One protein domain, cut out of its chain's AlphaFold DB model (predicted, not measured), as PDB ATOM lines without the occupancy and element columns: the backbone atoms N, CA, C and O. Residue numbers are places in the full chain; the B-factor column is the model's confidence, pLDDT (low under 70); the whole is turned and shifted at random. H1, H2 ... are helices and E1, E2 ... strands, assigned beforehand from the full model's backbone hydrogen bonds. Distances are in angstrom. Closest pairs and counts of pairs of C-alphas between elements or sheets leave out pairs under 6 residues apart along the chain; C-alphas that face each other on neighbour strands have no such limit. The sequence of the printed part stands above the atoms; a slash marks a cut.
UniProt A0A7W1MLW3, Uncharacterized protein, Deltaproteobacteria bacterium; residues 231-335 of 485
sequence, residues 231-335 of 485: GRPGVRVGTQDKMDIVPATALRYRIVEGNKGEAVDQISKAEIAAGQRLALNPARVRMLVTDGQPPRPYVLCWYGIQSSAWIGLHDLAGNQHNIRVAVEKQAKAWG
ATOM      1  N   GLY A 231      65.516  56.648 149.194       43.75
ATOM      2  CA  GLY A 231      64.170  56.815 148.662       43.75
ATOM      3  C   GLY A 231      64.191  57.884 147.581       43.75
ATOM      4  O   GLY A 231      64.382  59.061 147.889       43.75
ATOM      5  N   ARG A 232      63.994  57.489 146.319       51.78
ATOM      6  CA  ARG A 232      63.731  58.438 145.230       51.78
ATOM      7  C   ARG A 232      62.562  59.350 145.657       51.78
ATOM      8  O   ARG A 232      61.574  58.834 146.183       51.78
ATOM      9  N   PRO A 233      62.653  60.679 145.480       55.03
ATOM     10  CA  PRO A 233      61.621  61.600 145.938       55.03
ATOM     11  C   PRO A 233      60.342  61.324 145.144       55.03
ATOM     12  O   PRO A 233      60.313  61.487 143.922       55.03
ATOM     13  N   GLY A 234      59.316  60.844 145.844       64.69
ATOM     14  CA  GLY A 234      58.002  60.567 145.281       64.69
ATOM     15  C   GLY A 234      57.046  61.749 145.443       64.69
ATOM     16  O   GLY A 234      57.182  62.539 146.381       64.69
ATOM     17  N   VAL A 235      56.065  61.873 144.551       76.12
ATOM     18  CA  VAL A 235      54.921  62.769 144.760       76.12
ATOM     19  C   VAL A 235      54.124  62.261 145.957       76.12
ATOM     20  O   VAL A 235      53.777  61.083 146.013       76.12
ATOM     21  N   ARG A 236      53.826  63.158 146.903       80.38
ATOM     22  CA  ARG A 236      52.910  62.873 148.008       80.38
ATOM     23  C   ARG A 236      51.466  63.079 147.577       80.38
ATOM     24  O   ARG A 236      51.147  64.123 147.008       80.38
ATOM     25  N   VAL A 237      50.610  62.116 147.897       82.31
ATOM     26  CA  VAL A 237      49.162  62.191 147.684       82.31
ATOM     27  C   VAL A 237      48.500  62.162 149.058       82.31
ATOM     28  O   VAL A 237      48.566  61.161 149.768       82.31
ATOM     29  N   GLY A 238      47.935  63.294 149.482       81.75
ATOM     30  CA  GLY A 238      47.533  63.477 150.879       81.75
ATOM     31  C   GLY A 238      48.738  63.333 151.816       81.75
ATOM     32  O   GLY A 238      49.733  64.047 151.675       81.75
ATOM     33  N   THR A 239      48.666  62.391 152.755       77.38
ATOM     34  CA  THR A 239      49.741  62.083 153.715       77.38
ATOM     35  C   THR A 239      50.688  60.975 153.244       77.38
ATOM     36  O   THR A 239      51.726  60.753 153.868       77.38
ATOM     37  N   GLN A 240      50.372  60.303 152.133       77.25
ATOM     38  CA  GLN A 240      51.085  59.118 151.667       77.25
ATOM     39  C   GLN A 240      52.204  59.477 150.683       77.25
ATOM     40  O   GLN A 240      52.031  60.288 149.775       77.25
ATOM     41  N   ASP A 241      53.372  58.857 150.861       74.69
ATOM     42  CA  ASP A 241      54.536  58.928 149.964       74.69
ATOM     43  C   ASP A 241      54.905  57.561 149.355       74.69
ATOM     44  O   ASP A 241      55.929  57.419 148.669       74.69
ATOM     45  N   LYS A 242      54.078  56.554 149.636       84.62
ATOM     46  CA  LYS A 242      54.106  55.202 149.090       84.62
ATOM     47  C   LYS A 242      52.726  54.915 148.525       84.62
ATOM     48  O   LYS A 242      51.737  55.339 149.114       84.62
ATOM     49  N   MET A 243      52.690  54.216 147.405       90.31
ATOM     50  CA  MET A 243      51.450  53.774 146.786       90.31
ATOM     51  C   MET A 243      51.340  52.263 146.919       90.31
ATOM     52  O   MET A 243      52.349  51.568 146.836       90.31
ATOM     53  N   ASP A 244      50.118  51.776 147.051       93.25
ATOM     54  CA  ASP A 244      49.794  50.373 146.824       93.25
ATOM     55  C   ASP A 244      49.111  50.218 145.463       93.25
ATOM     56  O   ASP A 244      48.745  51.205 144.813       93.25
ATOM     57  N   ILE A 245      48.927  48.971 145.039       96.12
ATOM     58  CA  ILE A 245      48.117  48.628 143.870       96.12
ATOM     59  C   ILE A 245      46.792  47.987 144.300       96.12
ATOM     60  O   ILE A 245      46.707  47.313 145.333       96.12
ATOM     61  N   VAL A 246      45.747  48.218 143.507       95.12
ATOM     62  CA  VAL A 246      44.424  47.604 143.686       95.12
ATOM     63  C   VAL A 246      44.448  46.116 143.312       95.12
ATOM     64  O   VAL A 246      44.109  45.307 144.184       95.12
ATOM     65  N   PRO A 247      44.852  45.720 142.083       95.06
ATOM     66  CA  PRO A 247      44.872  44.314 141.695       95.06
ATOM     67  C   PRO A 247      45.976  43.535 142.423       95.06
ATOM     68  O   PRO A 247      46.914  44.109 142.975       95.06
ATOM     69  N   ALA A 248      45.900  42.201 142.382       95.50
ATOM     70  CA  ALA A 248      46.974  41.341 142.892       95.50
ATOM     71  C   ALA A 248      48.309  41.608 142.173       95.50
ATOM     72  O   ALA A 248      49.376  41.541 142.787       95.50
ATOM     73  N   THR A 249      48.232  41.962 140.888       96.00
ATOM     74  CA  THR A 249      49.371  42.327 140.048       96.00
ATOM     75  C   THR A 249      49.009  43.454 139.090       96.00
ATOM     76  O   THR A 249      47.891  43.463 138.578       96.00
ATOM     77  N   ALA A 250      49.956  44.334 138.774       95.88
ATOM     78  CA  ALA A 250      49.798  45.405 137.794       95.88
ATOM     79  C   ALA A 250      50.948  45.393 136.780       95.88
ATOM     80  O   ALA A 250      52.110  45.221 137.153       95.88
ATOM     81  N   LEU A 251      50.630  45.591 135.499       95.19
ATOM     82  CA  LEU A 251      51.634  45.738 134.446       95.19
ATOM     83  C   LEU A 251      52.216  47.151 134.460       95.19
ATOM     84  O   LEU A 251      51.498  48.133 134.671       95.19
ATOM     85  N   ARG A 252      53.514  47.260 134.177       93.31
ATOM     86  CA  ARG A 252      54.167  48.544 133.931       93.31
ATOM     87  C   ARG A 252      54.700  48.623 132.511       93.31
ATOM     88  O   ARG A 252      55.089  47.627 131.907       93.31
ATOM     89  N   TYR A 253      54.739  49.842 131.990       90.94
ATOM     90  CA  TYR A 253      54.938  50.120 130.578       90.94
ATOM     91  C   TYR A 253      56.102  51.085 130.345       90.94
ATOM     92  O   TYR A 253      56.360  51.997 131.136       90.94
ATOM     93  N   ARG A 254      56.778  50.935 129.208       84.25
ATOM     94  CA  ARG A 254      57.661  51.950 128.618       84.25
ATOM     95  C   ARG A 254      56.973  52.575 127.417       84.25
ATOM     96  O   ARG A 254      56.165  51.929 126.759       84.25
ATOM     97  N   ILE A 255      57.318  53.817 127.111       82.81
ATOM     98  CA  ILE A 255      56.839  54.478 125.896       82.81
ATOM     99  C   ILE A 255      57.788  54.124 124.760       82.81
ATOM    100  O   ILE A 255      58.993  54.324 124.893       82.81
ATOM    101  N   VAL A 256      57.245  53.598 123.662       75.88
ATOM    102  CA  VAL A 256      58.033  53.209 122.479       75.88
ATOM    103  C   VAL A 256      57.897  54.201 121.330       75.88
ATOM    104  O   VAL A 256      58.857  54.427 120.605       75.88
ATOM    105  N   GLU A 257      56.725  54.811 121.158       69.88
ATOM    106  CA  GLU A 257      56.471  55.774 120.084       69.88
ATOM    107  C   GLU A 257      55.278  56.662 120.436       69.88
ATOM    108  O   GLU A 257      54.159  56.173 120.596       69.88
ATOM    109  N   GLY A 258      55.501  57.972 120.567       79.38
ATOM    110  CA  GLY A 258      54.451  58.924 120.933       79.38
ATOM    111  C   GLY A 258      53.769  58.553 122.254       79.38
ATOM    112  O   GLY A 258      54.367  58.668 123.321       79.38
ATOM    113  N   ASN A 259      52.516  58.101 122.168       85.06
ATOM    114  CA  ASN A 259      51.719  57.635 123.308       85.06
ATOM    115  C   ASN A 259      51.589  56.104 123.376       85.06
ATOM    116  O   ASN A 259      50.872  55.596 124.233       85.06
ATOM    117  N   LYS A 260      52.249  55.347 122.497       87.06
ATOM    118  CA  LYS A 260      52.213  53.883 122.521       87.06
ATOM    119  C   LYS A 260      53.034  53.354 123.698       87.06
ATOM    120  O   LYS A 260      54.237  53.615 123.785       87.06
ATOM    121  N   GLY A 261      52.374  52.619 124.588       88.25
ATOM    122  CA  GLY A 261      52.973  51.936 125.728       88.25
ATOM    123  C   GLY A 261      53.206  50.457 125.435       88.25
ATOM    124  O   GLY A 261      52.327  49.784 124.911       88.25
ATOM    125  N   GLU A 262      54.375  49.950 125.806       87.62
ATOM    126  CA  GLU A 262      54.735  48.535 125.730       87.62
ATOM    127  C   GLU A 262      55.039  48.001 127.130       87.62
ATOM    128  O   GLU A 262      55.770  48.651 127.880       87.62
ATOM    129  N   ALA A 263      54.495  46.835 127.480       89.38
ATOM    130  CA  ALA A 263      54.736  46.214 128.778       89.38
ATOM    131  C   ALA A 263      56.226  45.872 128.960       89.38
ATOM    132  O   ALA A 263      56.877  45.338 128.061       89.38
ATOM    133  N   VAL A 264      56.764  46.209 130.131       84.62
ATOM    134  CA  VAL A 264      58.167  45.966 130.503       84.62
ATOM    135  C   VAL A 264      58.254  44.885 131.562       84.62
ATOM    136  O   VAL A 264      59.066  43.974 131.441       84.62
ATOM    137  N   ASP A 265      57.427  45.002 132.596       86.88
ATOM    138  CA  ASP A 265      57.375  44.070 133.711       86.88
ATOM    139  C   ASP A 265      56.004  44.117 134.399       86.88
ATOM    140  O   ASP A 265      55.104  44.880 134.025       86.88
ATOM    141  N   GLN A 266      55.846  43.254 135.397       92.38
ATOM    142  CA  GLN A 266      54.666  43.136 136.234       92.38
ATOM    143  C   GLN A 266      55.107  43.260 137.690       92.38
ATOM    144  O   GLN A 266      56.107  42.665 138.081       92.38
ATOM    145  N   ILE A 267      54.364  44.029 138.480       93.19
ATOM    146  CA  ILE A 267      54.585  44.155 139.923       93.19
ATOM    147  C   ILE A 267      53.434  43.504 140.674       93.19
ATOM    148  O   ILE A 267      52.282  43.603 140.247       93.19
ATOM    149  N   SER A 268      53.726  42.861 141.801       94.62
ATOM    150  CA  SER A 268      52.708  42.246 142.650       94.62
ATOM    151  C   SER A 268      52.481  43.018 143.947       94.62
ATOM    152  O   SER A 268      53.373  43.660 144.510       94.62
ATOM    153  N   LYS A 269      51.258  42.911 144.468       93.88
ATOM    154  CA  LYS A 269      50.875  43.475 145.764       93.88
ATOM    155  C   LYS A 269      51.633  42.803 146.914       93.88
ATOM    156  O   LYS A 269      51.973  43.467 147.889       93.88
ATOM    157  N   ALA A 270      51.938  41.511 146.771       91.38
ATOM    158  CA  ALA A 270      52.721  40.747 147.738       91.38
ATOM    159  C   ALA A 270      54.151  41.293 147.876       91.38
ATOM    160  O   ALA A 270      54.630  41.471 148.991       91.38
ATOM    161  N   GLU A 271      54.813  41.634 146.768       88.69
ATOM    162  CA  GLU A 271      56.155  42.224 146.818       88.69
ATOM    163  C   GLU A 271      56.151  43.623 147.450       88.69
ATOM    164  O   GLU A 271      57.074  43.962 148.195       88.69
ATOM    165  N   ILE A 272      55.110  44.430 147.193       87.94
ATOM    166  CA  ILE A 272      54.948  45.739 147.847       87.94
ATOM    167  C   ILE A 272      54.787  45.557 149.363       87.94
ATOM    168  O   ILE A 272      55.488  46.206 150.143       87.94
ATOM    169  N   ALA A 273      53.940  44.613 149.783       85.69
ATOM    170  CA  ALA A 273      53.748  44.267 151.191       85.69
ATOM    171  C   ALA A 273      55.029  43.722 151.851       85.69
ATOM    172  O   ALA A 273      55.298  44.021 153.012       85.69
ATOM    173  N   ALA A 274      55.865  42.997 151.100       85.75
ATOM    174  CA  ALA A 274      57.173  42.504 151.543       85.75
ATOM    175  C   ALA A 274      58.250  43.605 151.661       85.75
ATOM    176  O   ALA A 274      59.400  43.320 151.997       85.75
ATOM    177  N   GLY A 275      57.897  44.867 151.401       80.06
ATOM    178  CA  GLY A 275      58.764  46.025 151.608       80.06
ATOM    179  C   GLY A 275      59.293  46.670 150.328       80.06
ATOM    180  O   GLY A 275      60.021  47.665 150.425       80.06
ATOM    181  N   GLN A 276      58.918  46.182 149.135       81.69
ATOM    182  CA  GLN A 276      59.201  46.917 147.901       81.69
ATOM    183  C   GLN A 276      58.391  48.210 147.873       81.69
ATOM    184  O   GLN A 276      57.174  48.232 148.025       81.69
ATOM    185  N   ARG A 277      59.073  49.335 147.672       82.44
ATOM    186  CA  ARG A 277      58.411  50.640 147.670       82.44
ATOM    187  C   ARG A 277      57.971  51.010 146.262       82.44
ATOM    188  O   ARG A 277      58.821  51.206 145.397       82.44
ATOM    189  N   LEU A 278      56.671  51.228 146.080       87.88
ATOM    190  CA  LEU A 278      56.125  51.928 144.923       87.88
ATOM    191  C   LEU A 278      55.949  53.417 145.266       87.88
ATOM    192  O   LEU A 278      55.299  53.770 146.250       87.88
ATOM    193  N   ALA A 279      56.561  54.309 144.489       87.12
ATOM    194  CA  ALA A 279      56.477  55.759 144.682       87.12
ATOM    195  C   ALA A 279      56.210  56.473 143.354       87.12
ATOM    196  O   ALA A 279      56.728  56.074 142.318       87.12
ATOM    197  N   LEU A 280      55.438  57.557 143.363       86.75
ATOM    198  CA  LEU A 280      55.087  58.269 142.130       86.75
ATOM    199  C   LEU A 280      56.186  59.235 141.705       86.75
ATOM    200  O   LEU A 280      56.659  60.036 142.505       86.75
ATOM    201  N   ASN A 281      56.570  59.214 140.437       83.38
ATOM    202  CA  ASN A 281      57.477  60.205 139.879       83.38
ATOM    203  C   ASN A 281      56.702  61.505 139.563       83.38
ATOM    204  O   ASN A 281      55.574  61.427 139.076       83.38
ATOM    205  N   PRO A 282      57.286  62.702 139.778       76.38
ATOM    206  CA  PRO A 282      56.709  63.990 139.366       76.38
ATOM    207  C   PRO A 282      56.631  64.217 137.834       76.38
ATOM    208  O   PRO A 282      56.667  65.360 137.375       76.38
ATOM    209  N   ALA A 283      56.511  63.151 137.039       78.50
ATOM    210  CA  ALA A 283      56.171  63.204 135.621       78.50
ATOM    211  C   ALA A 283      54.812  63.864 135.428       78.50
ATOM    212  O   ALA A 283      53.922  63.695 136.256       78.50
ATOM    213  N   ARG A 284      54.574  64.482 134.272       83.31
ATOM    214  CA  ARG A 284      53.182  64.693 133.863       83.31
ATOM    215  C   ARG A 284      52.511  63.349 133.600       83.31
ATOM    216  O   ARG A 284      53.114  62.477 132.980       83.31
ATOM    217  N   VAL A 285      51.261  63.224 134.037       90.88
ATOM    218  CA  VAL A 285      50.386  62.109 133.658       90.88
ATOM    219  C   VAL A 285      50.302  62.068 132.133       90.88
ATOM    220  O   VAL A 285      50.161  63.114 131.492       90.88
ATOM    221  N   ARG A 286      50.415  60.873 131.554       89.38
ATOM    222  CA  ARG A 286      50.311  60.664 130.106       89.38
ATOM    223  C   ARG A 286      49.117  59.802 129.770       89.38
ATOM    224  O   ARG A 286      48.774  58.897 130.519       89.38
ATOM    225  N   MET A 287      48.517  60.081 128.621       93.81
ATOM    226  CA  MET A 287      47.523  59.199 128.026       93.81
ATOM    227  C   MET A 287      48.273  58.189 127.169       93.81
ATOM    228  O   MET A 287      48.848  58.592 126.162       93.81
ATOM    229  N   LEU A 288      48.319  56.921 127.577       92.25
ATOM    230  CA  LEU A 288      48.999  55.878 126.808       92.25
ATOM    231  C   LEU A 288      47.995  54.956 126.128       92.25
ATOM    232  O   LEU A 288      46.969  54.609 126.714       92.25
ATOM    233  N   VAL A 289      48.330  54.562 124.902       93.69
ATOM    234  CA  VAL A 289      47.665  53.513 124.129       93.69
ATOM    235  C   VAL A 289      48.454  52.230 124.341       93.69
ATOM    236  O   VAL A 289      49.629  52.160 123.981       93.69
ATOM    237  N   THR A 290      47.821  51.238 124.949       92.50
ATOM    238  CA  THR A 290      48.386  49.905 125.191       92.50
ATOM    239  C   THR A 290      47.620  48.884 124.357       92.50
ATOM    240  O   THR A 290      46.513  49.177 123.908       92.50
ATOM    241  N   ASP A 291      48.200  47.710 124.113       84.44
ATOM    242  CA  ASP A 291      47.667  46.749 123.140       84.44
ATOM    243  C   ASP A 291      46.173  46.440 123.361       84.44
ATOM    244  O   ASP A 291      45.756  45.961 124.415       84.44
ATOM    245  N   GLY A 292      45.356  46.786 122.358       83.06
ATOM    246  CA  GLY A 292      43.904  46.583 122.356       83.06
ATOM    247  C   GLY A 292      43.092  47.500 123.281       83.06
ATOM    248  O   GLY A 292      41.885  47.309 123.397       83.06
ATOM    249  N   GLN A 293      43.710  48.485 123.941       89.62
ATOM    250  CA  GLN A 293      43.031  49.377 124.885       89.62
ATOM    251  C   GLN A 293      43.006  50.831 124.393       89.62
ATOM    252  O   GLN A 293      43.999  51.319 123.843       89.62
ATOM    253  N   PRO A 294      41.897  51.564 124.624       90.62
ATOM    254  CA  PRO A 294      41.839  52.988 124.318       90.62
ATOM    255  C   PRO A 294      42.855  53.773 125.166       90.62
ATOM    256  O   PRO A 294      43.284  53.282 126.216       90.62
ATOM    257  N   PRO A 295      43.222  55.005 124.761       95.38
ATOM    258  CA  PRO A 295      44.103  55.857 125.551       95.38
ATOM    259  C   PRO A 295      43.607  56.004 127.000       95.38
ATOM    260  O   PRO A 295      42.507  56.502 127.239       95.38
ATOM    261  N   ARG A 296      44.427  55.613 127.981       95.50
ATOM    262  CA  ARG A 296      44.121  55.728 129.423       95.50
ATOM    263  C   ARG A 296      45.188  56.547 130.150       95.50
ATOM    264  O   ARG A 296      46.306  56.635 129.648       95.50
ATOM    265  N   PRO A 297      44.888  57.153 131.313       96.38
ATOM    266  CA  PRO A 297      45.881  57.889 132.086       96.38
ATOM    267  C   PRO A 297      46.857  56.942 132.799       96.38
ATOM    268  O   PRO A 297      46.456  56.046 133.544       96.38
ATOM    269  N   TYR A 298      48.148  57.203 132.616       95.88
ATOM    270  CA  TYR A 298      49.259  56.531 133.275       95.88
ATOM    271  C   TYR A 298      50.121  57.543 134.019       95.88
ATOM    272  O   TYR A 298      50.341  58.673 133.567       95.88
ATOM    273  N   VAL A 299      50.660  57.104 135.150       93.00
ATOM    274  CA  VAL A 299      51.647  57.852 135.925       93.00
ATOM    275  C   VAL A 299      52.951  57.088 135.942       93.00
ATOM    276  O   VAL A 299      52.972  55.863 136.022       93.00
ATOM    277  N   LEU A 300      54.061  57.810 135.860       90.31
ATOM    278  CA  LEU A 300      55.351  57.170 136.010       90.31
ATOM    279  C   LEU A 300      55.589  56.878 137.493       90.31
ATOM    280  O   LEU A 300      55.404  57.749 138.343       90.31
ATOM    281  N   CYS A 301      56.027  55.666 137.801       88.31
ATOM    282  CA  CYS A 301      56.302  55.225 139.160       88.31
ATOM    283  C   CYS A 301      57.725  54.680 139.285       88.31
ATOM    284  O   CYS A 301      58.292  54.165 138.327       88.31
ATOM    285  N   TRP A 302      58.298  54.803 140.476       84.19
ATOM    286  CA  TRP A 302      59.500  54.117 140.929       84.19
ATOM    287  C   TRP A 302      59.086  52.863 141.683       84.19
ATOM    288  O   TRP A 302      58.245  52.962 142.575       84.19
ATOM    289  N   TYR A 303      59.702  51.729 141.371       83.75
ATOM    290  CA  TYR A 303      59.476  50.482 142.092       83.75
ATOM    291  C   TYR A 303      60.801  49.926 142.614       83.75
ATOM    292  O   TYR A 303      61.714  49.629 141.836       83.75
ATOM    293  N   GLY A 304      60.921  49.854 143.941       74.12
ATOM    294  CA  GLY A 304      62.132  49.405 144.622       74.12
ATOM    295  C   GLY A 304      63.380  50.187 144.191       74.12
ATOM    296  O   GLY A 304      63.355  51.408 144.011       74.12
ATOM    297  N   ILE A 305      64.481  49.458 144.007       61.31
ATOM    298  CA  ILE A 305      65.739  49.966 143.425       61.31
ATOM    299  C   ILE A 305      65.793  49.813 141.895       61.31
ATOM    300  O   ILE A 305      66.692  50.345 141.249       61.31
ATOM    301  N   GLN A 306      64.838  49.079 141.318       56.16
ATOM    302  CA  GLN A 306      65.012  48.386 140.042       56.16
ATOM    303  C   GLN A 306      64.795  49.298 138.832       56.16
ATOM    304  O   GLN A 306      65.668  49.391 137.974       56.16
ATOM    305  N   SER A 307      63.663  50.002 138.743       67.00
ATOM    306  CA  SER A 307      63.358  50.815 137.555       67.00
ATOM    307  C   SER A 307      62.173  51.760 137.773       67.00
ATOM    308  O   SER A 307      61.385  51.599 138.714       67.00
ATOM    309  N   SER A 308      62.026  52.749 136.882       77.62
ATOM    310  CA  SER A 308      60.726  53.389 136.672       77.62
ATOM    311  C   SER A 308      60.054  52.910 135.411       77.62
ATOM    312  O   SER A 308      60.692  52.701 134.387       77.62
ATOM    313  N   ALA A 309      58.740  52.830 135.492       86.88
ATOM    314  CA  ALA A 309      57.886  52.524 134.370       86.88
ATOM    315  C   ALA A 309      56.520  53.177 134.600       86.88
ATOM    316  O   ALA A 309      56.194  53.624 135.707       86.88
ATOM    317  N   TRP A 310      55.753  53.311 133.529       92.56
ATOM    318  CA  TRP A 310      54.409  53.868 133.556       92.56
ATOM    319  C   TRP A 310      53.447  52.814 134.085       92.56
ATOM    320  O   TRP A 310      53.443  51.696 133.591       92.56
ATOM    321  N   ILE A 311      52.636  53.160 135.075       95.56
ATOM    322  CA  ILE A 311      51.593  52.289 135.625       95.56
ATOM    323  C   ILE A 311      50.230  52.946 135.424       95.56
ATOM    324  O   ILE A 311      50.126  54.182 135.434       95.56
ATOM    325  N   GLY A 312      49.203  52.134 135.178       96.69
ATOM    326  CA  GLY A 312      47.848  52.624 134.988       96.69
ATOM    327  C   GLY A 312      47.388  53.358 136.238       96.69
ATOM    328  O   GLY A 312      47.517  52.852 137.349       96.69
ATOM    329  N   LEU A 313      46.822  54.557 136.082       96.81
ATOM    330  CA  LEU A 313      46.289  55.294 137.232       96.81
ATOM    331  C   LEU A 313      45.170  54.501 137.935       96.81
ATOM    332  O   LEU A 313      44.996  54.621 139.142       96.81
ATOM    333  N   HIS A 314      44.458  53.667 137.173       95.94
ATOM    334  CA  HIS A 314      43.413  52.766 137.650       95.94
ATOM    335  C   HIS A 314      43.927  51.550 138.430       95.94
ATOM    336  O   HIS A 314      43.158  50.960 139.183       95.94
ATOM    337  N   ASP A 315      45.211  51.210 138.297       97.00
ATOM    338  CA  ASP A 315      45.833  50.109 139.035       97.00
ATOM    339  C   ASP A 315      46.323  50.546 140.422       97.00
ATOM    340  O   ASP A 315      46.658  49.706 141.255       97.00
ATOM    341  N   LEU A 316      46.385  51.854 140.692       96.44
ATOM    342  CA  LEU A 316      46.871  52.405 141.954       96.44
ATOM    343  C   LEU A 316      45.763  52.493 143.000       96.44
ATOM    344  O   LEU A 316      44.650  52.937 142.719       96.44
ATOM    345  N   ALA A 317      46.092  52.122 144.235       94.69
ATOM    346  CA  ALA A 317      45.197  52.282 145.370       94.69
ATOM    347  C   ALA A 317      44.995  53.768 145.717       94.69
ATOM    348  O   ALA A 317      45.922  54.578 145.641       94.69
ATOM    349  N   GLY A 318      43.777  54.109 146.143       92.75
ATOM    350  CA  GLY A 318      43.383  55.461 146.540       92.75
ATOM    351  C   GLY A 318      42.530  56.192 145.501       92.75
ATOM    352  O   GLY A 318      42.074  55.629 144.507       92.75
ATOM    353  N   ASN A 319      42.273  57.477 145.752       95.31
ATOM    354  CA  ASN A 319      41.458  58.301 144.864       95.31
ATOM    355  C   ASN A 319      42.279  58.748 143.638       95.31
ATOM    356  O   ASN A 319      43.166  59.597 143.748       95.31
ATOM    357  N   GLN A 320      41.950  58.204 142.461       95.44
ATOM    358  CA  GLN A 320      42.661  58.461 141.200       95.44
ATOM    359  C   GLN A 320      42.716  59.950 140.829       95.44
ATOM    360  O   GLN A 320      43.746  60.432 140.352       95.44
ATOM    361  N   HIS A 321      41.637  60.697 141.076       94.62
ATOM    362  CA  HIS A 321      41.598  62.135 140.820       94.62
ATOM    363  C   HIS A 321      42.626  62.871 141.689       94.62
ATOM    364  O   HIS A 321      43.433  63.641 141.169       94.62
ATOM    365  N   ASN A 322      42.680  62.564 142.987       94.25
ATOM    366  CA  ASN A 322      43.643  63.170 143.909       94.25
ATOM    367  C   ASN A 322      45.089  62.832 143.537       94.25
ATOM    368  O   ASN A 322      45.956  63.710 143.577       94.25
ATOM    369  N   ILE A 323      45.351  61.585 143.132       94.25
ATOM    370  CA  ILE A 323      46.669  61.159 142.646       94.25
ATOM    371  C   ILE A 323      47.072  62.000 141.433       94.25
ATOM    372  O   ILE A 323      48.147  62.603 141.422       94.25
ATOM    373  N   ARG A 324      46.192  62.090 140.430       94.62
ATOM    374  CA  ARG A 324      46.434  62.870 139.213       94.62
ATOM    375  C   ARG A 324      46.701  64.338 139.529       94.62
ATOM    376  O   ARG A 324      47.697  64.876 139.056       94.62
ATOM    377  N   VAL A 325      45.859  64.972 140.343       91.94
ATOM    378  CA  VAL A 325      46.009  66.384 140.726       91.94
ATOM    379  C   VAL A 325      47.329  66.620 141.454       91.94
ATOM    380  O   VAL A 325      48.033  67.578 141.138       91.94
ATOM    381  N   ALA A 326      47.710  65.748 142.391       87.56
ATOM    382  CA  ALA A 326      48.974  65.865 143.112       87.56
ATOM    383  C   ALA A 326      50.181  65.737 142.169       87.56
ATOM    384  O   ALA A 326      51.093  66.570 142.209       87.56
ATOM    385  N   VAL A 327      50.161  64.738 141.281       87.94
ATOM    386  CA  VAL A 327      51.216  64.511 140.285       87.94
ATOM    387  C   VAL A 327      51.298  65.675 139.307       87.94
ATOM    388  O   VAL A 327      52.385  66.196 139.092       87.94
ATOM    389  N   GLU A 328      50.181  66.165 138.770       87.12
ATOM    390  CA  GLU A 328      50.168  67.309 137.855       87.12
ATOM    391  C   GLU A 328      50.570  68.619 138.541       87.12
ATOM    392  O   GLU A 328      51.287  69.425 137.941       87.12
ATOM    393  N   LYS A 329      50.160  68.842 139.796       83.31
ATOM    394  CA  LYS A 329      50.583  69.996 140.604       83.31
ATOM    395  C   LYS A 329      52.092  69.980 140.796       83.31
ATOM    396  O   LYS A 329      52.737  71.006 140.568       83.31
ATOM    397  N   GLN A 330      52.658  68.825 141.143       75.00
ATOM    398  CA  GLN A 330      54.099  68.659 141.263       75.00
ATOM    399  C   GLN A 330      54.762  68.821 139.887       75.00
ATOM    400  O   GLN A 330      55.576  69.712 139.696       75.00
ATOM    401  N   ALA A 331      54.330  68.108 138.858       76.12
ATOM    402  CA  ALA A 331      54.868  68.251 137.509       76.12
ATOM    403  C   ALA A 331      54.783  69.695 136.970       76.12
ATOM    404  O   ALA A 331      55.619  70.109 136.177       76.12
ATOM    405  N   LYS A 332      53.798  70.496 137.401       73.44
ATOM    406  CA  LYS A 332      53.664  71.927 137.076       73.44
ATOM    407  C   LYS A 332      54.604  72.808 137.894       73.44
ATOM    408  O   LYS A 332      55.211  73.704 137.314       73.44
ATOM    409  N   ALA A 333      54.724  72.580 139.202       63.66
ATOM    410  CA  ALA A 333      55.646  73.315 140.073       63.66
ATOM    411  C   ALA A 333      57.115  73.080 139.683       63.66
ATOM    412  O   ALA A 333      57.954  73.968 139.819       63.66
ATOM    413  N   TRP A 334      57.396  71.900 139.135       56.53
ATOM    414  CA  TRP A 334      58.697  71.491 138.607       56.53
ATOM    415  C   TRP A 334      58.774  71.677 137.085       56.53
ATOM    416  O   TRP A 334      59.826  71.510 136.468       56.53
ATOM    417  N   GLY A 335      57.646  72.054 136.485       53.44
ATOM    418  CA  GLY A 335      57.483  72.289 135.071       53.44
ATOM    419  C   GLY A 335      57.990  73.670 134.660       53.44
ATOM    420  O   GLY A 335      58.058  74.613 135.452       53.44
TER     421      GLY A 335
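Overview. This is residues 231 to 335 of the 485 residues of an uncharacterized protein of Deltaproteobacteria bacterium (UniProt A0A7W1MLW3). Six antiparallel strands form one strongly twisted sheet that folds round like a small, partly closed barrel: the long hairpin E1 and E2 crosses the meander E4, E5, E6, and the start of E2 comes back near E4. H2 packs across E5, and small H1 sits at the far end of E2. The printed part has 105 residues, in the order E1, E2, H1, E3, E4, E5, E6, H2, and its class is mixed. It is compact, with a radius of gyration of the C-alphas of 12.7 A and spans of 33 by 33 by 23 A.

Arrangement. After residues 231 to 248, with no named element, E1, residues 249 to 257, forms a hairpin with E2, residues 260 to 268; N 250 and O 267 are 2.8 A apart. E2 bends by 59 degrees at residue 264. H1, residues 269 to 273, only grazes the sheet. E5, residues 296 to 303, has E3, residues 278 to 280, and E4, residues 286 to 288, on one side and E6, residues 307 to 312, on the other side. Within hydrogen-bond range are N 279 and O 302, 2.9 A, N 298 and O 286, 2.8 A, and N 301 and O 309, 2.9 A. E6 also pairs with E1, N 253 and O 310 being 2.8 A apart. The closest C-alphas of E2 and E4, Gly 261 and Leu 288, are 5.7 A apart. H2, residues 320 to 333, is on the sheet at a height of 8.6 A, over E5 and across the strands at 75 degrees on the local plane; their closest C-alphas, Val 299 and Arg 324, are 7.9 A apart. Every O i to N i+4 pair in H1 and H2 is within hydrogen-bond range.

Along the chain. E1 begins at C-alpha 249 (49.371, 42.327, 140.048) and is 25.1 A long, E2 23.3 A, E5 20.6 A and E6 15.8 A. H2 is 19.8 A long and ends at C-alpha 333 (55.646, 73.315, 140.073).

Size, cuts and confidence. The C-alphas farthest apart, Thr 239 and Gly 292, are 35.5 A apart. The printed part has no cut, and no link between named elements is long. Confidence is under 70 at residues 231 to 234, 257, 305 to 307 and 333 to 335.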